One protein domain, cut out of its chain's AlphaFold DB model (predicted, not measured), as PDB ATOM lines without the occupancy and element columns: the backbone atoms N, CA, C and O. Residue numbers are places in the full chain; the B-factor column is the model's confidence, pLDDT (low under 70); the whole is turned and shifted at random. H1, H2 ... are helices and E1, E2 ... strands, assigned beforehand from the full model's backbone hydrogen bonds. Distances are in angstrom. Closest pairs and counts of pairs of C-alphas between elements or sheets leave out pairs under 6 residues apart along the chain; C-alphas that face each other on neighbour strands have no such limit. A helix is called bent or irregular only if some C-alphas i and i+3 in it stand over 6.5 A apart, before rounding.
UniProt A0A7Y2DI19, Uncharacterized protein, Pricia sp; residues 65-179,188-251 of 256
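Overview. This is residues 65 to 179 and 188 to 251 of the 256 residues of an uncharacterized protein of Pricia sp (UniProt A0A7Y2DI19). This is a loose frame of helices with a strand hairpin, E1 and E2, at one far end of its length and a bundle of H3, H6 and H7 at the other, where H5 packs on H6. H1 and H4 reach from the bundle towards the bent helix H2, whose arm H2b stands with H3 as two legs of an arch; residues 123 to 140 stick out. The printed part has 179 residues, mostly helix: seven named helices and two antiparallel strands, in the order H1 E1 E2 H2 H3 H4 H5 H6 H7. It is loose, with a radius of gyration of the C-alphas of 20.3 A and spans of 67 by 48 by 29 A.

Arrangement. Start at H1, residues 65 to 79, which is irregular, with C-alphas 71 and 74 8.6 A apart. Next come E1, residues 86 to 93, and E2, residues 96 to 102, an antiparallel hairpin; look for N 88 and O 100, 2.8 A apart, within hydrogen-bond range. H2, residues 105 to 133, was assigned as one helix by its hydrogen bonds but is bent, C-alphas 113 and 116 being 6.9 A apart; its arms H2a, residues 105 to 113, and H2b, residues 116 to 133, stand at a steep tilt of 42 degrees. H1 touches H3, residues 140 to 156, with residues 65 to 69 alone, closest at C-alphas 65 and 148, 5.5 A. H4, residues 160 to 170, is close to but not clearly touching H2a, closest at C-alphas 169 and 110, 6.3 A. After H5, residues 195 to 204, comes the hub H6, residues 206 to 222, irregular with C-alphas 208 and 211 7.3 A apart. H6 touches H1, closest at C-alphas 211 and 71, 4.4 A, and H5, closest at C-alphas 209 and 202, 6.1 A. H6 forms a helical hairpin with H7, residues 226 to 250, at a shallow tilt of 8 degrees, closest at C-alphas 220 and 226, 4.9 A; H7 is irregular, with C-alphas 228 and 231 7.3 A apart. Every O i to N i+4 pair is within hydrogen-bond range in H2a, H2b, H3, H4 and H5, against 6 of 11 in H1, 8 of 13 in H6 and 13 of 21 in H7.

Along the chain. Find C-alpha 65 at (-25.034, -12.135, -45.662), where H1 begins its 20.7 A. H2b is 25.2 A long, H3 23.9 A and H6 24.1 A. H7 runs 36.5 A to C-alpha 250 at (-38.621, -7.523, -53.080).

Size, cuts and confidence. The two C-alphas farthest apart, of Lys 94 and Trp 249, are 66.9 A apart. Residues 180 to 187 are not printed, and 16.8 A separate C-alphas 179 and 188. Of the links printed whole, none is long. Confidence is under 70 at residues 172 to 179, 188 to 192 and 251.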
ATOM      1  N   SER A  65     -26.056 -11.208 -46.144       91.31
ATOM      2  CA  SER A  65     -25.034 -12.135 -45.662       91.31
ATOM      3  C   SER A  65     -23.844 -11.383 -45.077       91.31
ATOM      4  O   SER A  65     -23.362 -11.748 -44.006       91.31
ATOM      5  N   ASP A  66     -23.429 -10.278 -45.700       91.31
ATOM      6  CA  ASP A  66     -22.339  -9.442 -45.189       91.31
ATOM      7  C   ASP A  66     -22.663  -8.859 -43.805       91.31
ATOM      8  O   ASP A  66     -21.815  -8.853 -42.909       91.31
ATOM      9  N   ASP A  67     -23.909  -8.410 -43.590       91.00
ATOM     10  CA  ASP A  67     -24.374  -7.907 -42.289       91.00
ATOM     11  C   ASP A  67     -24.338  -8.981 -41.187       91.00
ATOM     12  O   ASP A  67     -24.012  -8.687 -40.030       91.00
ATOM     13  N   VAL A  68     -24.641 -10.230 -41.545       93.75
ATOM     14  CA  VAL A  68     -24.600 -11.369 -40.623       93.75
ATOM     15  C   VAL A  68     -23.156 -11.769 -40.320       93.75
ATOM     16  O   VAL A  68     -22.770 -11.883 -39.154       93.75
ATOM     17  N   LEU A  69     -22.339 -11.960 -41.354       92.56
ATOM     18  CA  LEU A  69     -20.980 -12.486 -41.233       92.56
ATOM     19  C   LEU A  69     -20.028 -11.500 -40.550       92.56
ATOM     20  O   LEU A  69     -19.132 -11.937 -39.824       92.56
ATOM     21  N   LYS A  70     -20.262 -10.185 -40.674       89.75
ATOM     22  CA  LYS A  70     -19.454  -9.154 -39.996       89.75
ATOM     23  C   LYS A  70     -19.690  -9.052 -38.484       89.75
ATOM     24  O   LYS A  70     -18.936  -8.360 -37.793       89.75
ATOM     25  N   ALA A  71     -20.727  -9.701 -37.947       86.75
ATOM     26  CA  ALA A  71     -21.184  -9.492 -36.571       86.75
ATOM     27  C   ALA A  71     -20.163  -9.866 -35.485       86.75
ATOM     28  O   ALA A  71     -20.141  -9.220 -34.437       86.75
ATOM     29  N   ASN A  72     -19.312 -10.866 -35.738       79.12
ATOM     30  CA  ASN A  72     -18.350 -11.401 -34.768       79.12
ATOM     31  C   ASN A  72     -16.888 -11.178 -35.187       79.12
ATOM     32  O   ASN A  72     -16.044 -12.038 -34.959       79.12
ATOM     33  N   GLY A  73     -16.564 -10.005 -35.748       81.25
ATOM     34  CA  GLY A  73     -15.189  -9.672 -36.154       81.25
ATOM     35  C   GLY A  73     -14.128  -9.889 -35.066       81.25
ATOM     36  O   GLY A  73     -13.054 -10.393 -35.355       81.25
ATOM     37  N   GLN A  74     -14.453  -9.597 -33.803       80.62
ATOM     38  CA  GLN A  74     -13.531  -9.811 -32.677       80.62
ATOM     39  C   GLN A  74     -13.165 -11.287 -32.484       80.62
ATOM     40  O   GLN A  74     -12.026 -11.602 -32.166       80.62
ATOM     41  N   LEU A  75     -14.120 -12.199 -32.690       85.19
ATOM     42  CA  LEU A  75     -13.849 -13.628 -32.570       85.19
ATOM     43  C   LEU A  75     -12.937 -14.103 -33.705       85.19
ATOM     44  O   LEU A  75     -12.086 -14.952 -33.475       85.19
ATOM     45  N   TYR A  76     -13.086 -13.544 -34.911       87.94
ATOM     46  CA  TYR A  76     -12.177 -13.843 -36.016       87.94
ATOM     47  C   TYR A  76     -10.743 -13.395 -35.711       87.94
ATOM     48  O   TYR A  76      -9.828 -14.187 -35.900       87.94
ATOM     49  N   GLU A  77     -10.552 -12.184 -35.176       84.69
ATOM     50  CA  GLU A  77      -9.227 -11.704 -34.742       84.69
ATOM     51  C   GLU A  77      -8.614 -12.618 -33.677       84.69
ATOM     52  O   GLU A  77      -7.458 -13.004 -33.784       84.69
ATOM     53  N   GLN A  78      -9.401 -13.010 -32.672       87.31
ATOM     54  CA  GLN A  78      -8.936 -13.886 -31.594       87.31
ATOM     55  C   GLN A  78      -8.530 -15.272 -32.100       87.31
ATOM     56  O   GLN A  78      -7.508 -15.809 -31.683       87.31
ATOM     57  N   LEU A  79      -9.333 -15.868 -32.987       89.75
ATOM     58  CA  LEU A  79      -9.062 -17.197 -33.536       89.75
ATOM     59  C   LEU A  79      -7.868 -17.212 -34.490       89.75
ATOM     60  O   LEU A  79      -7.232 -18.250 -34.643       89.75
ATOM     61  N   LEU A  80      -7.566 -16.082 -35.124       89.25
ATOM     62  CA  LEU A  80      -6.471 -15.929 -36.077       89.25
ATOM     63  C   LEU A  80      -5.290 -15.153 -35.480       89.25
ATOM     64  O   LEU A  80      -4.473 -14.611 -36.220       89.25
ATOM     65  N   ALA A  81      -5.197 -15.109 -34.146       88.12
ATOM     66  CA  ALA A  81      -4.044 -14.554 -33.453       88.12
ATOM     67  C   ALA A  81      -2.761 -15.287 -33.874       88.12
ATOM     68  O   ALA A  81      -2.764 -16.504 -34.095       88.12
ATOM     69  N   ALA A  82      -1.671 -14.535 -33.995       86.94
ATOM     70  CA  ALA A  82      -0.371 -15.079 -34.350       86.94
ATOM     71  C   ALA A  82       0.269 -15.809 -33.151       86.94
ATOM     72  O   ALA A  82      -0.012 -15.463 -32.004       86.94
ATOM     73  N   PRO A  83       1.164 -16.786 -33.391       87.62
ATOM     74  CA  PRO A  83       1.910 -17.451 -32.320       87.62
ATOM     75  C   PRO A  83       2.978 -16.562 -31.669       87.62
ATOM     76  O   PRO A  83       3.550 -16.945 -30.649       87.62
ATOM     77  N   HIS A  84       3.277 -15.412 -32.275       86.00
ATOM     78  CA  HIS A  84       4.317 -14.492 -31.841       86.00
ATOM     79  C   HIS A  84       3.748 -13.287 -31.085       86.00
ATOM     80  O   HIS A  84       2.563 -12.968 -31.184       86.00
ATOM     81  N   GLY A  85       4.617 -12.596 -30.347       84.38
ATOM     82  CA  GLY A  85       4.259 -11.397 -29.599       84.38
ATOM     83  C   GLY A  85       4.026 -10.189 -30.506       84.38
ATOM     84  O   GLY A  85       4.261 -10.222 -31.716       84.38
ATOM     85  N   SER A  86       3.586  -9.085 -29.909       84.62
ATOM     86  CA  SER A  86       3.501  -7.807 -30.618       84.62
ATOM     87  C   SER A  86       4.901  -7.255 -30.868       84.62
ATOM     88  O   SER A  86       5.724  -7.210 -29.953       84.62
ATOM     89  N   THR A  87       5.183  -6.798 -32.087       88.44
ATOM     90  CA  THR A  87       6.473  -6.175 -32.404       88.44
ATOM     91  C   THR A  87       6.631  -4.859 -31.646       88.44
ATOM     92  O   THR A  87       5.848  -3.930 -31.841       88.44
ATOM     93  N   PHE A  88       7.661  -4.767 -30.805       86.69
ATOM     94  CA  PHE A  88       7.982  -3.574 -30.025       86.69
ATOM     95  C   PHE A  88       8.917  -2.628 -30.794       86.69
ATOM     96  O   PHE A  88       8.643  -1.438 -30.911       86.69
ATOM     97  N   HIS A  89       9.999  -3.158 -31.367       89.38
ATOM     98  CA  HIS A  89      10.896  -2.449 -32.290       89.38
ATOM     99  C   HIS A  89      11.669  -3.452 -33.156       89.38
ATOM    100  O   HIS A  89      11.518  -4.660 -32.994       89.38
ATOM    101  N   TYR A  90      12.500  -2.958 -34.073       91.12
ATOM    102  CA  TYR A  90      13.395  -3.783 -34.886       91.12
ATOM    103  C   TYR A  90      14.849  -3.529 -34.492       91.12
ATOM    104  O   TYR A  90      15.238  -2.380 -34.284       91.12
ATOM    105  N   ILE A  91      15.651  -4.589 -34.425       92.38
ATOM    106  CA  ILE A  91      17.110  -4.508 -34.290       92.38
ATOM    107  C   ILE A  91      17.724  -4.933 -35.621       92.38
ATOM    108  O   ILE A  91      17.325  -5.944 -36.199       92.38
ATOM    109  N   THR A  92      18.686  -4.161 -36.120       93.25
ATOM    110  CA  THR A  92      19.405  -4.478 -37.358       93.25
ATOM    111  C   THR A  92      20.768  -5.070 -37.031       93.25
ATOM    112  O   THR A  92      21.553  -4.461 -36.306       93.25
ATOM    113  N   ASP A  93      21.058  -6.245 -37.585       88.00
ATOM    114  CA  ASP A  93      22.371  -6.885 -37.524       88.00
ATOM    115  C   ASP A  93      22.881  -7.243 -38.936       88.00
ATOM    116  O   ASP A  93      22.262  -6.900 -39.947       88.00
ATOM    117  N   LYS A  94      24.026  -7.938 -39.029       84.62
ATOM    118  CA  LYS A  94      24.634  -8.350 -40.312       84.62
ATOM    119  C   LYS A  94      23.738  -9.270 -41.162       84.62
ATOM    120  O   LYS A  94      24.021  -9.449 -42.340       84.62
ATOM    121  N   THR A  95      22.702  -9.870 -40.575       82.62
ATOM    122  CA  THR A  95      21.752 -10.786 -41.230       82.62
ATOM    123  C   THR A  95      20.438 -10.109 -41.627       82.62
ATOM    124  O   THR A  95      19.629 -10.727 -42.314       82.62
ATOM    125  N   GLY A  96      20.233  -8.845 -41.240       87.56
ATOM    126  CA  GLY A  96      19.047  -8.055 -41.571       87.56
ATOM    127  C   GLY A  96      18.344  -7.475 -40.342       87.56
ATOM    128  O   GLY A  96      18.890  -7.439 -39.239       87.56
ATOM    129  N   ALA A  97      17.123  -6.978 -40.542       89.06
ATOM    130  CA  ALA A  97      16.277  -6.476 -39.463       89.06
ATOM    131  C   ALA A  97      15.486  -7.624 -38.816       89.06
ATOM    132  O   ALA A  97      14.811  -8.379 -39.513       89.06
ATOM    133  N   LYS A  98      15.539  -7.728 -37.486       89.75
ATOM    134  CA  LYS A  98      14.784  -8.703 -36.688       89.75
ATOM    135  C   LYS A  98      13.804  -7.983 -35.761       89.75
ATOM    136  O   LYS A  98      14.205  -7.000 -35.131       89.75
ATOM    137  N   PRO A  99      12.542  -8.435 -35.663       91.19
ATOM    138  CA  PRO A  99      11.600  -7.873 -34.709       91.19
ATOM    139  C   PRO A  99      11.980  -8.293 -33.285       91.19
ATOM    140  O   PRO A  99      12.322  -9.445 -33.027       91.19
ATOM    141  N   VAL A 100      11.902  -7.350 -32.353       90.75
ATOM    142  CA  VAL A 100      11.878  -7.621 -30.916       90.75
ATOM    143  C   VAL A 100      10.425  -7.666 -30.492       90.75
ATOM    144  O   VAL A 100       9.683  -6.703 -30.687       90.75
ATOM    145  N   GLU A 101      10.021  -8.793 -29.928       90.62
ATOM    146  CA  GLU A 101       8.630  -9.079 -29.601       90.62
ATOM    147  C   GLU A 101       8.352  -8.876 -28.112       90.62
ATOM    148  O   GLU A 101       9.163  -9.217 -27.249       90.62
ATOM    149  N   PHE A 102       7.168  -8.353 -27.814       87.88
ATOM    150  CA  PHE A 102       6.602  -8.295 -26.477       87.88
ATOM    151  C   PHE A 102       5.445  -9.291 -26.370       87.88
ATOM    152  O   PHE A 102       4.522  -9.274 -27.187       87.88
ATOM    153  N   TYR A 103       5.491 -10.137 -25.344       84.44
ATOM    154  CA  TYR A 103       4.450 -11.117 -25.053       84.44
ATOM    155  C   TYR A 103       3.713 -10.721 -23.781       84.44
ATOM    156  O   TYR A 103       4.308 -10.683 -22.704       84.44
ATOM    157  N   GLU A 104       2.408 -10.491 -23.893       85.50
ATOM    158  CA  GLU A 104       1.538 -10.446 -22.724       85.50
ATOM    159  C   GLU A 104       1.283 -11.890 -22.257       85.50
ATOM    160  O   GLU A 104       0.931 -12.771 -23.048       85.50
ATOM    161  N   GLU A 105       1.540 -12.173 -20.978       86.31
ATOM    162  CA  GLU A 105       1.576 -13.547 -20.463       86.31
ATOM    163  C   GLU A 105       0.217 -14.245 -20.590       86.31
ATOM    164  O   GLU A 105       0.135 -15.432 -20.928       86.31
ATOM    165  N   ASN A 106      -0.870 -13.509 -20.365       85.31
ATOM    166  CA  ASN A 106      -2.209 -14.060 -20.452       85.31
ATOM    167  C   ASN A 106      -2.674 -14.263 -21.910       85.31
ATOM    168  O   ASN A 106      -3.331 -15.272 -22.179       85.31
ATOM    169  N   GLU A 107      -2.282 -13.406 -22.855       85.06
ATOM    170  CA  GLU A 107      -2.442 -13.616 -24.300       85.06
ATOM    171  C   GLU A 107      -1.722 -14.894 -24.740       85.06
ATOM    172  O   GLU A 107      -2.357 -15.792 -25.298       85.06
ATOM    173  N   LYS A 108      -0.439 -15.049 -24.380       88.50
ATOM    174  CA  LYS A 108       0.342 -16.261 -24.680       88.50
ATOM    175  C   LYS A 108      -0.311 -17.515 -24.099       88.50
ATOM    176  O   LYS A 108      -0.458 -18.527 -24.784       88.50
ATOM    177  N   ARG A 109      -0.750 -17.455 -22.837       90.12
ATOM    178  CA  ARG A 109      -1.436 -18.568 -22.165       90.12
ATOM    179  C   ARG A 109      -2.728 -18.950 -22.880       90.12
ATOM    180  O   ARG A 109      -3.031 -20.139 -22.989       90.12
ATOM    181  N   VAL A 110      -3.520 -17.977 -23.323       90.19
ATOM    182  CA  VAL A 110      -4.764 -18.252 -24.050       90.19
ATOM    183  C   VAL A 110      -4.483 -18.782 -25.452       90.19
ATOM    184  O   VAL A 110      -5.175 -19.707 -25.886       90.19
ATOM    185  N   PHE A 111      -3.451 -18.268 -26.118       92.38
ATOM    186  CA  PHE A 111      -3.025 -18.767 -27.415       92.38
ATOM    187  C   PHE A 111      -2.672 -20.257 -27.346       92.38
ATOM    188  O   PHE A 111      -3.302 -21.068 -28.023       92.38
ATOM    189  N   GLU A 112      -1.745 -20.633 -26.463       93.25
ATOM    190  CA  GLU A 112      -1.254 -22.012 -26.355       93.25
ATOM    191  C   GLU A 112      -2.345 -23.001 -25.916       93.25
ATOM    192  O   GLU A 112      -2.443 -24.097 -26.465       93.25
ATOM    193  N   ASN A 113      -3.201 -22.618 -24.962       93.62
ATOM    194  CA  ASN A 113      -4.186 -23.544 -24.390       93.62
ATOM    195  C   ASN A 113      -5.509 -23.621 -25.166       93.62
ATOM    196  O   ASN A 113      -6.235 -24.604 -25.019       93.62
ATOM    197  N   PHE A 114      -5.865 -22.590 -25.941       92.94
ATOM    198  CA  PHE A 114      -7.172 -22.521 -26.607       92.94
ATOM    199  C   PHE A 114      -7.074 -22.226 -28.103       92.94
ATOM    200  O   PHE A 114      -7.694 -22.943 -28.883       92.94
ATOM    201  N   ILE A 115      -6.322 -21.204 -28.524       93.62
ATOM    202  CA  ILE A 115      -6.309 -20.780 -29.936       93.62
ATOM    203  C   ILE A 115      -5.564 -21.774 -30.819       93.62
ATOM    204  O   ILE A 115      -6.120 -22.245 -31.804       93.62
ATOM    205  N   LYS A 116      -4.337 -22.142 -30.457       95.25
ATOM    206  CA  LYS A 116      -3.479 -23.030 -31.247       95.25
ATOM    207  C   LYS A 116      -4.106 -24.412 -31.501       95.25
ATOM    208  O   LYS A 116      -4.084 -24.853 -32.656       95.25
ATOM    209  N   PRO A 117      -4.746 -25.079 -30.516       95.69
ATOM    210  CA  PRO A 117      -5.515 -26.295 -30.782       95.69
ATOM    211  C   PRO A 117      -6.668 -26.077 -31.771       95.69
ATOM    212  O   PRO A 117      -6.898 -26.908 -32.646       95.69
ATOM    213  N   VAL A 118      -7.380 -24.947 -31.668       95.06
ATOM    214  CA  VAL A 118      -8.465 -24.611 -32.603       95.06
ATOM    215  C   VAL A 118      -7.925 -24.347 -34.005       95.06
ATOM    216  O   VAL A 118      -8.502 -24.852 -34.960       95.06
ATOM    217  N   GLN A 119      -6.819 -23.615 -34.146       95.44
ATOM    218  CA  GLN A 119      -6.178 -23.354 -35.438       95.44
ATOM    219  C   GLN A 119      -5.704 -24.648 -36.104       95.44
ATOM    220  O   GLN A 119      -5.940 -24.837 -37.294       95.44
ATOM    221  N   SER A 120      -5.118 -25.566 -35.331       96.56
ATOM    222  CA  SER A 120      -4.705 -26.886 -35.830       96.56
ATOM    223  C   SER A 120      -5.912 -27.665 -36.362       96.56
ATOM    224  O   SER A 120      -5.916 -28.113 -37.505       96.56
ATOM    225  N   TYR A 121      -7.000 -27.712 -35.584       96.38
ATOM    226  CA  TYR A 121      -8.254 -28.329 -36.017       96.38
ATOM    227  C   TYR A 121      -8.864 -27.643 -37.254       96.38
ATOM    228  O   TYR A 121      -9.394 -28.313 -38.141       96.38
ATOM    229  N   MET A 122      -8.811 -26.309 -37.333       94.88
ATOM    230  CA  MET A 122      -9.289 -25.549 -38.492       94.88
ATOM    231  C   MET A 122      -8.501 -25.900 -39.752       94.88
ATOM    232  O   MET A 122      -9.113 -26.075 -40.802       94.88
ATOM    233  N   TYR A 123      -7.177 -26.024 -39.643       96.06
ATOM    234  CA  TYR A 123      -6.305 -26.374 -40.757       96.06
ATOM    235  C   TYR A 123      -6.602 -27.788 -41.276       96.06
ATOM    236  O   TYR A 123      -6.879 -27.956 -42.462       96.06
ATOM    237  N   GLU A 124      -6.695 -28.781 -40.386       97.81
ATOM    238  CA  GLU A 124      -7.067 -30.156 -40.758       97.81
ATOM    239  C   GLU A 124      -8.427 -30.220 -41.473       97.81
ATOM    240  O   GLU A 124      -8.588 -30.880 -42.503       97.81
ATOM    241  N   ARG A 125      -9.435 -29.519 -40.937       97.00
ATOM    242  CA  ARG A 125     -10.771 -29.476 -41.549       97.00
ATOM    243  C   ARG A 125     -10.767 -28.729 -42.878       97.00
ATOM    244  O   ARG A 125     -11.539 -29.093 -43.762       97.00
ATOM    245  N   PHE A 126      -9.929 -27.704 -43.024       95.12
ATOM    246  CA  PHE A 126      -9.762 -26.993 -44.286       95.12
ATOM    247  C   PHE A 126      -9.187 -27.914 -45.362       95.12
ATOM    248  O   PHE A 126      -9.771 -27.986 -46.440       95.12
ATOM    249  N   GLU A 127      -8.115 -28.657 -45.076       97.50
ATOM    250  CA  GLU A 127      -7.523 -29.600 -46.036       97.50
ATOM    251  C   GLU A 127      -8.526 -30.679 -46.462       97.50
ATOM    252  O   GLU A 127      -8.687 -30.960 -47.653       97.50
ATOM    253  N   GLU A 128      -9.274 -31.227 -45.501       97.38
ATOM    254  CA  GLU A 128     -10.322 -32.212 -45.771       97.38
ATOM    255  C   GLU A 128     -11.433 -31.644 -46.670       97.38
ATOM    256  O   GLU A 128     -11.835 -32.275 -47.655       97.38
ATOM    257  N   LEU A 129     -11.942 -30.451 -46.344       95.00
ATOM    258  CA  LEU A 129     -12.980 -29.786 -47.133       95.00
ATOM    259  C   LEU A 129     -12.468 -29.419 -48.522       95.00
ATOM    260  O   LEU A 129     -13.173 -29.653 -49.500       95.00
ATOM    261  N   PHE A 130     -11.249 -28.894 -48.625       95.06
ATOM    262  CA  PHE A 130     -10.633 -28.546 -49.898       95.06
ATOM    263  C   PHE A 130     -10.528 -29.772 -50.807       95.06
ATOM    264  O   PHE A 130     -10.955 -29.708 -51.957       95.06
ATOM    265  N   GLY A 131     -10.066 -30.915 -50.289       96.38
ATOM    266  CA  GLY A 131     -10.008 -32.164 -51.052       96.38
ATOM    267  C   GLY A 131     -11.376 -32.622 -51.573       96.38
ATOM    268  O   GLY A 131     -11.490 -33.031 -52.728       96.38
ATOM    269  N   LYS A 132     -12.429 -32.508 -50.751       95.50
ATOM    270  CA  LYS A 132     -13.801 -32.909 -51.118       95.50
ATOM    271  C   LYS A 132     -14.489 -31.938 -52.076       95.50
ATOM    272  O   LYS A 132     -15.276 -32.372 -52.911       95.50
ATOM    273  N   LEU A 133     -14.231 -30.639 -51.934       93.62
ATOM    274  CA  LEU A 133     -14.906 -29.589 -52.695       93.62
ATOM    275  C   LEU A 133     -14.186 -29.237 -53.996       93.62
ATOM    276  O   LEU A 133     -14.843 -28.805 -54.933       93.62
ATOM    277  N   ARG A 134     -12.870 -29.463 -54.100       94.12
ATOM    278  CA  ARG A 134     -12.086 -29.196 -55.317       94.12
ATOM    279  C   ARG A 134     -12.668 -29.801 -56.608       94.12
ATOM    280  O   ARG A 134     -12.593 -29.113 -57.623       94.12
ATOM    281  N   PRO A 135     -13.219 -31.034 -56.637       95.75
ATOM    282  CA  PRO A 135     -13.823 -31.579 -57.855       95.75
ATOM    283  C   PRO A 135     -15.261 -31.091 -58.106       95.75
ATOM    284  O   PRO A 135     -15.865 -31.480 -59.102       95.75
ATOM    285  N   ILE A 136     -15.835 -30.286 -57.207       94.31
ATOM    286  CA  ILE A 136     -17.232 -29.856 -57.255       94.31
ATOM    287  C   ILE A 136     -17.295 -28.387 -57.666       94.31
ATOM    288  O   ILE A 136     -16.659 -27.526 -57.064       94.31
ATOM    289  N   THR A 137     -18.137 -28.081 -58.648       94.19
ATOM    290  CA  THR A 137     -18.463 -26.695 -58.992       94.19
ATOM    291  C   THR A 137     -19.579 -26.186 -58.086       94.19
ATOM    292  O   THR A 137     -20.666 -26.761 -58.042       94.19
ATOM    293  N   TYR A 138     -19.336 -25.078 -57.396       92.50
ATOM    294  CA  TYR A 138     -20.340 -24.368 -56.607       92.50
ATOM    295  C   TYR A 138     -20.255 -22.867 -56.885       92.50
ATOM    296  O   TYR A 138     -19.195 -22.337 -57.216       92.50
ATOM    297  N   SER A 139     -21.388 -22.172 -56.777       92.19
ATOM    298  CA  SER A 139     -21.422 -20.719 -56.940       92.19
ATOM    299  C   SER A 139     -21.010 -20.013 -55.649       92.19
ATOM    300  O   SER A 139     -21.204 -20.532 -54.545       92.19
ATOM    301  N   GLN A 140     -20.507 -18.782 -55.779       87.12
ATOM    302  CA  GLN A 140     -20.250 -17.920 -54.625       87.12
ATOM    303  C   GLN A 140     -21.522 -17.715 -53.790       87.12
ATOM    304  O   GLN A 140     -21.457 -17.753 -52.567       87.12
ATOM    305  N   GLU A 141     -22.683 -17.553 -54.434       88.50
ATOM    306  CA  GLU A 141     -23.971 -17.397 -53.746       88.50
ATOM    307  C   GLU A 141     -24.293 -18.605 -52.856       88.50
ATOM    308  O   GLU A 141     -24.664 -18.430 -51.699       88.50
ATOM    309  N   MET A 142     -24.082 -19.829 -53.353       92.00
ATOM    310  CA  MET A 142     -24.316 -21.052 -52.581       92.00
ATOM    311  C   MET A 142     -23.413 -21.120 -51.344       92.00
ATOM    312  O   MET A 142     -23.887 -21.415 -50.245       92.00
ATOM    313  N   ALA A 143     -22.121 -20.821 -51.513       91.31
ATOM    314  CA  ALA A 143     -21.174 -20.781 -50.404       91.31
ATOM    315  C   ALA A 143     -21.569 -19.703 -49.379       91.31
ATOM    316  O   ALA A 143     -21.615 -19.971 -48.178       91.31
ATOM    317  N   GLN A 144     -21.931 -18.508 -49.848       91.12
ATOM    318  CA  GLN A 144     -22.343 -17.386 -49.006       91.12
ATOM    319  C   GLN A 144     -23.621 -17.693 -48.209       91.12
ATOM    320  O   GLN A 144     -23.691 -17.385 -47.015       91.12
ATOM    321  N   ASP A 145     -24.619 -18.316 -48.841       91.75
ATOM    322  CA  ASP A 145     -25.873 -18.724 -48.202       91.75
ATOM    323  C   ASP A 145     -25.613 -19.772 -47.110       91.75
ATOM    324  O   ASP A 145     -26.162 -19.679 -46.005       91.75
ATOM    325  N   TYR A 146     -24.728 -20.736 -47.383       93.62
ATOM    326  CA  TYR A 146     -24.327 -21.755 -46.414       93.62
ATOM    327  C   TYR A 146     -23.589 -21.149 -45.212       93.62
ATOM    328  O   TYR A 146     -23.968 -21.392 -44.062       93.62
ATOM    329  N   LEU A 147     -22.583 -20.304 -45.457       93.56
ATOM    330  CA  LEU A 147     -21.820 -19.625 -44.404       93.56
ATOM    331  C   LEU A 147     -22.714 -18.722 -43.544       93.56
ATOM    332  O   LEU A 147     -22.591 -18.699 -42.318       93.56
ATOM    333  N   THR A 148     -23.660 -18.020 -44.165       94.50
ATOM    334  CA  THR A 148     -24.642 -17.186 -43.459       94.50
ATOM    335  C   THR A 148     -25.537 -18.025 -42.557       94.50
ATOM    336  O   THR A 148     -25.742 -17.669 -41.396       94.50
ATOM    337  N   ASP A 149     -26.033 -19.166 -43.038       95.62
ATOM    338  CA  ASP A 149     -26.826 -20.091 -42.225       95.62
ATOM    339  C   ASP A 149     -26.026 -20.613 -41.022       95.62
ATOM    340  O   ASP A 149     -26.518 -20.598 -39.890       95.62
ATOM    341  N   MET A 150     -24.761 -20.991 -41.239       94.69
ATOM    342  CA  MET A 150     -23.855 -21.396 -40.163       94.69
ATOM    343  C   MET A 150     -23.651 -20.286 -39.130       94.69
ATOM    344  O   MET A 150     -23.703 -20.558 -37.925       94.69
ATOM    345  N   ALA A 151     -23.451 -19.042 -39.570       94.38
ATOM    346  CA  ALA A 151     -23.280 -17.896 -38.686       94.38
ATOM    347  C   ALA A 151     -24.551 -17.616 -37.868       94.38
ATOM    348  O   ALA A 151     -24.467 -17.453 -36.649       94.38
ATOM    349  N   LEU A 152     -25.732 -17.652 -38.499       95.62
ATOM    350  CA  LEU A 152     -27.022 -17.501 -37.821       95.62
ATOM    351  C   LEU A 152     -27.229 -18.589 -36.761       95.62
ATOM    352  O   LEU A 152     -27.555 -18.275 -35.613       95.62
ATOM    353  N   ARG A 153     -26.999 -19.863 -37.107       94.75
ATOM    354  CA  ARG A 153     -27.121 -20.987 -36.163       94.75
ATOM    355  C   ARG A 153     -26.139 -20.852 -35.011       94.75
ATOM    356  O   ARG A 153     -26.525 -20.989 -33.854       94.75
ATOM    357  N   THR A 154     -24.875 -20.580 -35.309       91.81
ATOM    358  CA  THR A 154     -23.824 -20.513 -34.289       91.81
ATOM    359  C   THR A 154     -24.036 -19.326 -33.354       91.81
ATOM    360  O   THR A 154     -23.881 -19.475 -32.144       91.81
ATOM    361  N   GLY A 155     -24.458 -18.177 -33.889       91.44
ATOM    362  CA  GLY A 155     -24.728 -16.967 -33.119       91.44
ATOM    363  C   GLY A 155     -26.006 -17.041 -32.278       91.44
ATOM    364  O   GLY A 155     -25.969 -16.770 -31.078       91.44
ATOM    365  N   ILE A 156     -27.138 -17.433 -32.873       94.69
ATOM    366  CA  ILE A 156     -28.450 -17.420 -32.197       94.69
ATOM    367  C   ILE A 156     -28.670 -18.691 -31.383       94.69
ATOM    368  O   ILE A 156     -29.100 -18.627 -30.232       94.69
ATOM    369  N   LEU A 157     -28.351 -19.863 -31.935       94.62
ATOM    370  CA  LEU A 157     -28.587 -21.164 -31.296       94.62
ATOM    371  C   LEU A 157     -27.401 -21.602 -30.421       94.62
ATOM    372  O   LEU A 157     -27.225 -22.787 -30.137       94.62
ATOM    373  N   THR A 158     -26.585 -20.648 -29.961       92.25
ATOM    374  CA  THR A 158     -25.497 -20.932 -29.022       92.25
ATOM    375  C   THR A 158     -26.019 -21.538 -27.713       92.25
ATOM    376  O   THR A 158     -27.175 -21.326 -27.324       92.25
ATOM    377  N   ASN A 159     -25.159 -22.310 -27.048       93.31
ATOM    378  CA  ASN A 159     -25.444 -23.010 -25.798       93.31
ATOM    379  C   ASN A 159     -24.438 -22.619 -24.702       93.31
ATOM    380  O   ASN A 159     -23.408 -22.009 -24.984       93.31
ATOM    381  N   LYS A 160     -24.709 -22.998 -23.444       93.81
ATOM    382  CA  LYS A 160     -23.842 -22.664 -22.296       93.81
ATOM    383  C   LYS A 160     -22.379 -23.082 -22.502       93.81
ATOM    384  O   LYS A 160     -21.491 -22.310 -22.162       93.81
ATOM    385  N   LYS A 161     -22.126 -24.267 -23.078       93.81
ATOM    386  CA  LYS A 161     -20.763 -24.775 -23.330       93.81
ATOM    387  C   LYS A 161     -20.015 -23.883 -24.326       93.81
ATOM    388  O   LYS A 161     -18.892 -23.479 -24.054       93.81
ATOM    389  N   ARG A 162     -20.663 -23.515 -25.437       92.12
ATOM    390  CA  ARG A 162     -20.101 -22.605 -26.452       92.12
ATOM    391  C   ARG A 162     -19.853 -21.206 -25.894       92.12
ATOM    392  O   ARG A 162     -18.788 -20.649 -26.127       92.12
ATOM    393  N   ILE A 163     -20.799 -20.658 -25.129       91.94
ATOM    394  CA  ILE A 163     -20.631 -19.353 -24.467       91.94
ATOM    395  C   ILE A 163     -19.438 -19.392 -23.513       91.94
ATOM    396  O   ILE A 163     -18.598 -18.500 -23.545       91.94
ATOM    397  N   HIS A 164     -19.341 -20.439 -22.690       91.69
ATOM    398  CA  HIS A 164     -18.219 -20.607 -21.778       91.69
ATOM    399  C   HIS A 164     -16.887 -20.661 -22.534       91.69
ATOM    400  O   HIS A 164     -15.957 -19.952 -22.167       91.69
ATOM    401  N   PHE A 165     -16.815 -21.434 -23.618       91.00
ATOM    402  CA  PHE A 165     -15.621 -21.537 -24.454       91.00
ATOM    403  C   PHE A 165     -15.204 -20.190 -25.066       91.00
ATOM    404  O   PHE A 165     -14.058 -19.776 -24.909       91.00
ATOM    405  N   ILE A 166     -16.144 -19.457 -25.672       89.38
ATOM    406  CA  ILE A 166     -15.889 -18.116 -26.230       89.38
ATOM    407  C   ILE A 166     -15.398 -17.153 -25.141       89.38
ATOM    408  O   ILE A 166     -14.481 -16.367 -25.379       89.38
ATOM    409  N   ASN A 167     -15.957 -17.237 -23.931       87.25
ATOM    410  CA  ASN A 167     -15.502 -16.431 -22.803       87.25
ATOM    411  C   ASN A 167     -14.065 -16.775 -22.385       87.25
ATOM    412  O   ASN A 167     -13.344 -15.869 -21.983       87.25
ATOM    413  N   GLN A 168     -13.632 -18.041 -22.468       88.06
ATOM    414  CA  GLN A 168     -12.241 -18.412 -22.169       88.06
ATOM    415  C   GLN A 168     -11.273 -17.833 -23.197       88.06
ATOM    416  O   GLN A 168     -10.278 -17.229 -22.806       88.06
ATOM    417  N   ILE A 169     -11.609 -17.933 -24.484       87.44
ATOM    418  CA  ILE A 169     -10.831 -17.313 -25.563       87.44
ATOM    419  C   ILE A 169     -10.752 -15.794 -25.363       87.44
ATOM    420  O   ILE A 169      -9.683 -15.194 -25.432       87.44
ATOM    421  N   SER A 170     -11.875 -15.163 -25.026       83.31
ATOM    422  CA  SER A 170     -11.937 -13.707 -24.887       83.31
ATOM    423  C   SER A 170     -11.108 -13.149 -23.731       83.31
ATOM    424  O   SER A 170     -10.798 -11.961 -23.742       83.31
ATOM    425  N   LYS A 171     -10.731 -13.968 -22.741       79.25
ATOM    426  CA  LYS A 171      -9.857 -13.529 -21.642       79.25
ATOM    427  C   LYS A 171      -8.450 -13.184 -22.108       79.25
ATOM    428  O   LYS A 171      -7.806 -12.397 -21.432       79.25
ATOM    429  N   GLY A 172      -7.981 -13.767 -23.209       69.62
ATOM    430  CA  GLY A 172      -6.642 -13.514 -23.753       69.62
ATOM    431  C   GLY A 172      -6.569 -12.284 -24.643       69.62
ATOM    432  O   GLY A 172      -5.499 -11.936 -25.111       69.62
ATOM    433  N   PHE A 173      -7.706 -11.637 -24.909       68.94
ATOM    434  CA  PHE A 173      -7.752 -10.510 -25.822       68.94
ATOM    435  C   PHE A 173      -7.262  -9.240 -25.129       68.94
ATOM    436  O   PHE A 173      -7.988  -8.633 -24.331       68.94
ATOM    437  N   TYR A 174      -6.028  -8.866 -25.455       58.16
ATOM    438  CA  TYR A 174      -5.385  -7.625 -25.062       58.16
ATOM    439  C   TYR A 174      -5.496  -6.609 -26.208       58.16
ATOM    440  O   TYR A 174      -5.062  -6.857 -27.331       58.16
ATOM    441  N   GLN A 175      -6.129  -5.458 -25.966       54.78
ATOM    442  CA  GLN A 175      -6.250  -4.417 -26.990       54.78
ATOM    443  C   GLN A 175      -5.012  -3.511 -26.989       54.78
ATOM    444  O   GLN A 175      -4.888  -2.637 -26.135       54.78
ATOM    445  N   ASN A 176      -4.144  -3.676 -27.993       46.81
ATOM    446  CA  ASN A 176      -2.920  -2.881 -28.187       46.81
ATOM    447  C   ASN A 176      -3.152  -1.435 -28.680       46.81
ATOM    448  O   ASN A 176      -2.209  -0.654 -28.764       46.81
ATOM    449  N   ILE A 177      -4.391  -1.050 -29.013       37.56
ATOM    450  CA  ILE A 177      -4.743   0.315 -29.435       37.56
ATOM    451  C   ILE A 177      -5.851   0.835 -28.513       37.56
ATOM    452  O   ILE A 177      -7.015   0.454 -28.644       37.56
ATOM    453  N   GLY A 178      -5.488   1.707 -27.566       44.06
ATOM    454  CA  GLY A 178      -6.408   2.320 -26.604       44.06
ATOM    455  C   GLY A 178      -6.209   1.847 -25.159       44.06
ATOM    456  O   GLY A 178      -5.094   1.628 -24.714       44.06
ATOM    457  N   ALA A 179      -7.309   1.750 -24.406       33.97
ATOM    458  CA  ALA A 179      -7.361   1.779 -22.937       33.97
ATOM    459  C   ALA A 179      -6.780   0.562 -22.168       33.97
ATOM    460  O   ALA A 179      -7.196   0.354 -21.029       33.97
ATOM    461  N   PRO A 188     -22.796  -0.169 -22.652       50.69
ATOM    462  CA  PRO A 188     -24.119   0.102 -23.216       50.69
ATOM    463  C   PRO A 188     -24.252   1.512 -23.809       50.69
ATOM    464  O   PRO A 188     -25.047   1.707 -24.724       50.69
ATOM    465  N   ALA A 189     -23.443   2.473 -23.345       48.22
ATOM    466  CA  ALA A 189     -23.425   3.847 -23.846       48.22
ATOM    467  C   ALA A 189     -22.865   3.983 -25.279       48.22
ATOM    468  O   ALA A 189     -22.991   5.039 -25.888       48.22
ATOM    469  N   GLN A 190     -22.270   2.926 -25.851       48.19
ATOM    470  CA  GLN A 190     -21.838   2.910 -27.256       48.19
ATOM    471  C   GLN A 190     -22.994   2.680 -28.245       48.19
ATOM    472  O   GLN A 190     -22.805   2.802 -29.459       48.19
ATOM    473  N   LEU A 191     -24.194   2.344 -27.758       59.09
ATOM    474  CA  LEU A 191     -25.391   2.270 -28.589       59.09
ATOM    475  C   LEU A 191     -25.844   3.692 -28.939       59.09
ATOM    476  O   LEU A 191     -26.616   4.306 -28.214       59.09
ATOM    477  N   LYS A 192     -25.368   4.205 -30.078       60.75
ATOM    478  CA  LYS A 192     -25.783   5.513 -30.621       60.75
ATOM    479  C   LYS A 192     -27.276   5.573 -30.999       60.75
ATOM    480  O   LYS A 192     -27.799   6.655 -31.228       60.75
ATOM    481  N   GLU A 193     -27.954   4.428 -31.094       73.94
ATOM    482  CA  GLU A 193     -29.346   4.319 -31.549       73.94
ATOM    483  C   GLU A 193     -30.316   4.033 -30.396       73.94
ATOM    484  O   GLU A 193     -30.029   3.239 -29.499       73.94
ATOM    485  N   SER A 194     -31.507   4.639 -30.450       85.00
ATOM    486  CA  SER A 194     -32.564   4.412 -29.461       85.00
ATOM    487  C   SER A 194     -33.139   2.988 -29.540       85.00
ATOM    488  O   SER A 194     -33.143   2.348 -30.594       85.00
ATOM    489  N   LYS A 195     -33.700   2.486 -28.427       86.25
ATOM    490  CA  LYS A 195     -34.315   1.142 -28.363       86.25
ATOM    491  C   LYS A 195     -35.424   0.948 -29.408       86.25
ATOM    492  O   LYS A 195     -35.512  -0.116 -30.016       86.25
ATOM    493  N   LEU A 196     -36.237   1.980 -29.642       88.88
ATOM    494  CA  LEU A 196     -37.302   1.967 -30.652       88.88
ATOM    495  C   LEU A 196     -36.740   1.873 -32.076       88.88
ATOM    496  O   LEU A 196     -37.269   1.117 -32.890       88.88
ATOM    497  N   ALA A 197     -35.651   2.588 -32.371       88.88
ATOM    498  CA  ALA A 197     -34.991   2.513 -33.673       88.88
ATOM    499  C   ALA A 197     -34.425   1.107 -33.935       88.88
ATOM    500  O   ALA A 197     -34.618   0.563 -35.022       88.88
ATOM    501  N   ILE A 198     -33.809   0.489 -32.921       88.94
ATOM    502  CA  ILE A 198     -33.310  -0.891 -33.001       88.94
ATOM    503  C   ILE A 198     -34.462  -1.874 -33.241       88.94
ATOM    504  O   ILE A 198     -34.332  -2.750 -34.090       88.94
ATOM    505  N   LEU A 199     -35.596  -1.718 -32.549       92.25
ATOM    506  CA  LEU A 199     -36.768  -2.579 -32.740       92.25
ATOM    507  C   LEU A 199     -37.355  -2.439 -34.150       92.25
ATOM    508  O   LEU A 199     -37.577  -3.439 -34.828       92.25
ATOM    509  N   LYS A 200     -37.547  -1.204 -34.634       93.38
ATOM    510  CA  LYS A 200     -38.007  -0.951 -36.008       93.38
ATOM    511  C   LYS A 200     -37.048  -1.567 -37.027       93.38
ATOM    512  O   LYS A 200     -37.487  -2.180 -38.002       93.38
ATOM    513  N   ARG A 201     -35.737  -1.446 -36.792       92.62
ATOM    514  CA  ARG A 201     -34.719  -2.056 -37.650       92.62
ATOM    515  C   ARG A 201     -34.740  -3.578 -37.570       92.62
ATOM    516  O   ARG A 201     -34.617  -4.203 -38.607       92.62
ATOM    517  N   PHE A 202     -34.972  -4.181 -36.408       94.44
ATOM    518  CA  PHE A 202     -35.159  -5.628 -36.293       94.44
ATOM    519  C   PHE A 202     -36.343  -6.119 -37.135       94.44
ATOM    520  O   PHE A 202     -36.203  -7.095 -37.859       94.44
ATOM    521  N   LEU A 203     -37.476  -5.412 -37.106       93.25
ATOM    522  CA  LEU A 203     -38.675  -5.808 -37.856       93.25
ATOM    523  C   LEU A 203     -38.518  -5.700 -39.383       93.25
ATOM    524  O   LEU A 203     -39.204  -6.382 -40.141       93.25
ATOM    525  N   THR A 204     -37.641  -4.813 -39.848       91.00
ATOM    526  CA  THR A 204     -37.478  -4.503 -41.280       91.00
ATOM    527  C   THR A 204     -36.212  -5.115 -41.877       91.00
ATOM    528  O   THR A 204     -36.210  -5.574 -43.016       91.00
ATOM    529  N   SER A 205     -35.121  -5.108 -41.122       92.25
ATOM    530  CA  SER A 205     -33.762  -5.492 -41.515       92.25
ATOM    531  C   SER A 205     -33.048  -6.183 -40.344       92.25
ATOM    532  O   SER A 205     -32.105  -5.617 -39.771       92.25
ATOM    533  N   PRO A 206     -33.511  -7.377 -39.927       94.06
ATOM    534  CA  PRO A 206     -32.969  -8.056 -38.756       94.06
ATOM    535  C   PRO A 206     -31.478  -8.414 -38.887       94.06
ATOM    536  O   PRO A 206     -30.776  -8.476 -37.878       94.06
ATOM    537  N   GLU A 207     -30.958  -8.562 -40.107       92.62
ATOM    538  CA  GLU A 207     -29.531  -8.734 -40.395       92.62
ATOM    539  C   GLU A 207     -28.670  -7.609 -39.814       92.62
ATOM    540  O   GLU A 207     -27.644  -7.863 -39.184       92.62
ATOM    541  N   LYS A 208     -29.134  -6.358 -39.900       90.81
ATOM    542  CA  LYS A 208     -28.378  -5.181 -39.438       90.81
ATOM    543  C   LYS A 208     -28.260  -5.112 -37.919       90.81
ATOM    544  O   LYS A 208     -27.380  -4.435 -37.384       90.81
ATOM    545  N   VAL A 209     -29.152  -5.796 -37.204       92.44
ATOM    546  CA  VAL A 209     -29.137  -5.884 -35.738       92.44
ATOM    547  C   VAL A 209     -28.597  -7.222 -35.238       92.44
ATOM    548  O   VAL A 209     -28.474  -7.409 -34.027       92.44
ATOM    549  N   PHE A 210     -28.204  -8.132 -36.137       93.19
ATOM    550  CA  PHE A 210     -27.694  -9.457 -35.789       93.19
ATOM    551  C   PHE A 210     -26.517  -9.394 -34.804       93.19
ATOM    552  O   PHE A 210     -26.490 -10.134 -33.821       93.19
ATOM    553  N   ARG A 211     -25.622  -8.409 -34.965       88.75
ATOM    554  CA  ARG A 211     -24.510  -8.126 -34.032       88.75
ATOM    555  C   ARG A 211     -24.922  -7.896 -32.574       88.75
ATOM    556  O   ARG A 211     -24.095  -8.036 -31.673       88.75
ATOM    557  N   TYR A 212     -26.168  -7.498 -32.329       89.25
ATOM    558  CA  TYR A 212     -26.728  -7.358 -30.987       89.25
ATOM    559  C   TYR A 212     -27.416  -8.648 -30.538       89.25
ATOM    560  O   TYR A 212     -27.256  -9.050 -29.388       89.25
ATOM    561  N   LEU A 213     -28.122  -9.329 -31.447       91.88
ATOM    562  CA  LEU A 213     -28.815 -10.590 -31.163       91.88
ATOM    563  C   LEU A 213     -27.854 -11.667 -30.650       91.88
ATOM    564  O   LEU A 213     -28.140 -12.313 -29.641       91.88
ATOM    565  N   VAL A 214     -26.675 -11.797 -31.268       90.62
ATOM    566  CA  VAL A 214     -25.646 -12.770 -30.850       90.62
ATOM    567  C   VAL A 214     -25.120 -12.533 -29.429       90.62
ATOM    568  O   VAL A 214     -24.576 -13.445 -28.812       90.62
ATOM    569  N   LYS A 215     -25.317 -11.331 -28.870       88.75
ATOM    570  CA  LYS A 215     -24.876 -10.961 -27.515       88.75
ATOM    571  C   LYS A 215     -25.937 -11.211 -26.445       88.75
ATOM    572  O   LYS A 215     -25.589 -11.261 -25.267       88.75
ATOM    573  N   LEU A 216     -27.205 -11.415 -26.819       91.06
ATOM    574  CA  LEU A 216     -28.303 -11.593 -25.860       91.06
ATOM    575  C   LEU A 216     -28.092 -12.819 -24.969       91.06
ATOM    576  O   LEU A 216     -28.145 -12.718 -23.746       91.06
ATOM    577  N   LYS A 217     -27.791 -13.976 -25.564       92.88
ATOM    578  CA  LYS A 217     -27.547 -15.212 -24.810       92.88
ATOM    579  C   LYS A 217     -26.320 -15.135 -23.892       92.88
ATOM    580  O   LYS A 217     -26.473 -15.472 -22.716       92.88
ATOM    581  N   PRO A 218     -25.139 -14.680 -24.358       90.44
ATOM    582  CA  PRO A 218     -24.001 -14.405 -23.481       90.44
ATOM    583  C   PRO A 218     -24.336 -13.453 -22.327       90.44
ATOM    584  O   PRO A 218     -23.985 -13.729 -21.181       90.44
ATOM    585  N   PHE A 219     -25.077 -12.377 -22.600       89.50
ATOM    586  CA  PHE A 219     -25.514 -11.439 -21.569       89.50
ATOM    587  C   PHE A 219     -26.404 -12.123 -20.519       89.50
ATOM    588  O   PHE A 219     -26.123 -12.045 -19.325       89.50
ATOM    589  N   MET A 220     -27.423 -12.872 -20.943       91.62
ATOM    590  CA  MET A 220     -28.309 -13.611 -20.034       91.62
ATOM    591  C   MET A 220     -27.567 -14.692 -19.242       91.62
ATOM    592  O   MET A 220     -27.862 -14.901 -18.066       91.62
ATOM    593  N   TYR A 221     -26.577 -15.347 -19.857       92.06
ATOM    594  CA  TYR A 221     -25.676 -16.278 -19.178       92.06
ATOM    595  C   TYR A 221     -24.889 -15.584 -18.062       92.06
ATOM    596  O   TYR A 221     -24.892 -16.072 -16.935       92.06
ATOM    597  N   SER A 222     -24.299 -14.415 -18.337       88.56
ATOM    598  CA  SER A 222     -23.552 -13.636 -17.336       88.56
ATOM    599  C   SER A 222     -24.412 -13.153 -16.160       88.56
ATOM    600  O   SER A 222     -23.901 -12.941 -15.066       88.56
ATOM    601  N   LYS A 223     -25.726 -13.010 -16.371       91.12
ATOM    602  CA  LYS A 223     -26.707 -12.599 -15.356       91.12
ATOM    603  C   LYS A 223     -27.371 -13.774 -14.625       91.12
ATOM    604  O   LYS A 223     -28.276 -13.546 -13.834       91.12
ATOM    605  N   GLY A 224     -26.984 -15.021 -14.909       92.44
ATOM    606  CA  GLY A 224     -27.574 -16.216 -14.285       92.44
ATOM    607  C   GLY A 224     -28.979 -16.587 -14.784       92.44
ATOM    608  O   GLY A 224     -29.548 -17.583 -14.352       92.44
ATOM    609  N   ILE A 225     -29.528 -15.852 -15.755       94.88
ATOM    610  CA  ILE A 225     -30.900 -16.008 -16.268       94.88
ATOM    611  C   ILE A 225     -30.947 -16.683 -17.647       94.88
ATOM    612  O   ILE A 225     -31.850 -16.454 -18.445       94.88
ATOM    613  N   TYR A 226     -29.962 -17.529 -17.961       93.00
ATOM    614  CA  TYR A 226     -29.842 -18.169 -19.277       93.00
ATOM    615  C   TYR A 226     -31.096 -18.954 -19.707       93.00
ATOM    616  O   TYR A 226     -31.379 -19.054 -20.899       93.00
ATOM    617  N   TRP A 227     -31.847 -19.518 -18.759       92.69
ATOM    618  CA  TRP A 227     -33.063 -20.291 -19.034       92.69
ATOM    619  C   TRP A 227     -34.151 -19.461 -19.741       92.69
ATOM    620  O   TRP A 227     -34.867 -19.996 -20.582       92.69
ATOM    621  N   LEU A 228     -34.186 -18.142 -19.517       93.19
ATOM    622  CA  LEU A 228     -35.079 -17.209 -20.212       93.19
ATOM    623  C   LEU A 228     -34.680 -16.954 -21.674       93.19
ATOM    624  O   LEU A 228     -35.384 -16.243 -22.383       93.19
ATOM    625  N   SER A 229     -33.548 -17.485 -22.147       92.81
ATOM    626  CA  SER A 229     -33.039 -17.190 -23.492       92.81
ATOM    627  C   SER A 229     -33.661 -18.031 -24.608       92.81
ATOM    628  O   SER A 229     -33.361 -17.803 -25.779       92.81
ATOM    629  N   TRP A 230     -34.525 -18.997 -24.280       92.19
ATOM    630  CA  TRP A 230     -35.163 -19.859 -25.276       92.19
ATOM    631  C   TRP A 230     -35.907 -19.085 -26.384       92.19
ATOM    632  O   TRP A 230     -35.681 -19.414 -27.551       92.19
ATOM    633  N   PRO A 231     -36.678 -18.009 -26.101       94.19
ATOM    634  CA  PRO A 231     -37.346 -17.225 -27.142       94.19
ATOM    635  C   PRO A 231     -36.385 -16.577 -28.145       94.19
ATOM    636  O   PRO A 231     -36.758 -16.352 -29.294       94.19
ATOM    637  N   VAL A 232     -35.122 -16.334 -27.764       93.50
ATOM    638  CA  VAL A 232     -34.100 -15.810 -28.687       93.50
ATOM    639  C   VAL A 232     -33.893 -16.771 -29.862       93.50
ATOM    640  O   VAL A 232     -33.618 -16.319 -30.968       93.50
ATOM    641  N   ASN A 233     -34.107 -18.080 -29.681       94.62
ATOM    642  CA  ASN A 233     -34.011 -19.057 -30.770       94.62
ATOM    643  C   ASN A 233     -35.002 -18.778 -31.907       94.62
ATOM    644  O   ASN A 233     -34.688 -19.056 -33.061       94.62
ATOM    645  N   LEU A 234     -36.169 -18.196 -31.612       95.62
ATOM    646  CA  LEU A 234     -37.180 -17.879 -32.625       95.62
ATOM    647  C   LEU A 234     -36.687 -16.813 -33.613       95.62
ATOM    648  O   LEU A 234     -37.112 -16.795 -34.768       95.62
ATOM    649  N   THR A 235     -35.724 -15.981 -33.200       95.31
ATOM    650  CA  THR A 235     -35.123 -14.966 -34.077       95.31
ATOM    651  C   THR A 235     -34.392 -15.583 -35.271       95.31
ATOM    652  O   THR A 235     -34.360 -14.966 -36.331       95.31
ATOM    653  N   TYR A 236     -33.885 -16.817 -35.148       96.19
ATOM    654  CA  TYR A 236     -33.271 -17.550 -36.262       96.19
ATOM    655  C   TYR A 236     -34.283 -17.782 -37.389       96.19
ATOM    656  O   TYR A 236     -34.047 -17.393 -38.533       96.19
ATOM    657  N   TYR A 237     -35.438 -18.359 -37.053       96.06
ATOM    658  CA  TYR A 237     -36.493 -18.643 -38.026       96.06
ATOM    659  C   TYR A 237     -37.078 -17.362 -38.607       96.06
ATOM    660  O   TYR A 237     -37.316 -17.287 -39.810       96.06
ATOM    661  N   TYR A 238     -37.236 -16.330 -37.775       96.62
ATOM    662  CA  TYR A 238     -37.683 -15.022 -38.233       96.62
ATOM    663  C   TYR A 238     -36.729 -14.404 -39.265       96.62
ATOM    664  O   TYR A 238     -37.182 -13.963 -40.317       96.62
ATOM    665  N   ILE A 239     -35.413 -14.421 -39.016       95.44
ATOM    666  CA  ILE A 239     -34.416 -13.916 -39.973       95.44
ATOM    667  C   ILE A 239     -34.469 -14.708 -41.281       95.44
ATOM    668  O   ILE A 239     -34.517 -14.109 -42.354       95.44
ATOM    669  N   LYS A 240     -34.523 -16.045 -41.212       94.81
ATOM    670  CA  LYS A 240     -34.619 -16.902 -42.405       94.81
ATOM    671  C   LYS A 240     -35.876 -16.602 -43.219       94.81
ATOM    672  O   LYS A 240     -35.797 -16.487 -44.441       94.81
ATOM    673  N   PHE A 241     -37.015 -16.437 -42.548       95.19
ATOM    674  CA  PHE A 241     -38.265 -16.050 -43.194       95.19
ATOM    675  C   PHE A 241     -38.166 -14.657 -43.824       95.19
ATOM    676  O   PHE A 241     -38.566 -14.484 -44.972       95.19
ATOM    677  N   ASN A 242     -37.583 -13.683 -43.119       94.56
ATOM    678  CA  ASN A 242     -37.372 -12.331 -43.634       94.56
ATOM    679  C   ASN A 242     -36.502 -12.345 -44.903       94.56
ATOM    680  O   ASN A 242     -36.885 -11.745 -45.904       94.56
ATOM    681  N   PHE A 243     -35.391 -13.086 -44.905       91.81
ATOM    682  CA  PHE A 243     -34.513 -13.220 -46.073       91.81
ATOM    683  C   PHE A 243     -35.230 -13.861 -47.254       91.81
ATOM    684  O   PHE A 243     -35.191 -13.329 -48.363       91.81
ATOM    685  N   TRP A 244     -35.925 -14.974 -47.014       91.94
ATOM    686  CA  TRP A 244     -36.720 -15.641 -48.039       91.94
ATOM    687  C   TRP A 244     -37.791 -14.710 -48.617       91.94
ATOM    688  O   TRP A 244     -37.926 -14.607 -49.835       91.94
ATOM    689  N   PHE A 245     -38.515 -13.991 -47.755       92.31
ATOM    690  CA  PHE A 245     -39.555 -13.058 -48.168       92.31
ATOM    691  C   PHE A 245     -38.976 -11.932 -49.033       92.31
ATOM    692  O   PHE A 245     -39.477 -11.688 -50.130       92.31
ATOM    693  N   LYS A 246     -37.878 -11.299 -48.596       89.06
ATOM    694  CA  LYS A 246     -37.181 -10.255 -49.363       89.06
ATOM    695  C   LYS A 246     -36.691 -10.780 -50.717       89.06
ATOM    696  O   LYS A 246     -36.971 -10.163 -51.741       89.06
ATOM    697  N   LYS A 247     -36.041 -11.950 -50.751       86.00
ATOM    698  CA  LYS A 247     -35.538 -12.567 -51.992       86.00
ATOM    699  C   LYS A 247     -36.672 -12.917 -52.963       86.00
ATOM    700  O   LYS A 247     -36.522 -12.741 -54.165       86.00
ATOM    701  N   LYS A 248     -37.819 -13.380 -52.457       88.12
ATOM    702  CA  LYS A 248     -38.958 -13.801 -53.288       88.12
ATOM    703  C   LYS A 248     -39.806 -12.635 -53.803       88.12
ATOM    704  O   LYS A 248     -40.287 -12.692 -54.935       88.12
ATOM    705  N   TRP A 249     -40.012 -11.608 -52.979       86.31
ATOM    706  CA  TRP A 249     -41.010 -10.565 -53.237       86.31
ATOM    707  C   TRP A 249     -40.428  -9.168 -53.468       86.31
ATOM    708  O   TRP A 249     -41.063  -8.383 -54.162       86.31
ATOM    709  N   LEU A 250     -39.238  -8.853 -52.943       80.31
ATOM    710  CA  LEU A 250     -38.621  -7.523 -53.080       80.31
ATOM    711  C   LEU A 250     -37.458  -7.490 -54.082       80.31
ATOM    712  O   LEU A 250     -37.221  -6.455 -54.694       80.31
ATOM    713  N   ASN A 251     -36.768  -8.611 -54.316       65.69
ATOM    714  CA  ASN A 251     -35.636  -8.679 -55.253       65.69
ATOM    715  C   ASN A 251     -36.028  -8.755 -56.742       65.69
ATOM    716  O   ASN A 251     -35.151  -8.899 -57.588       65.69
TER     717      ASN A 251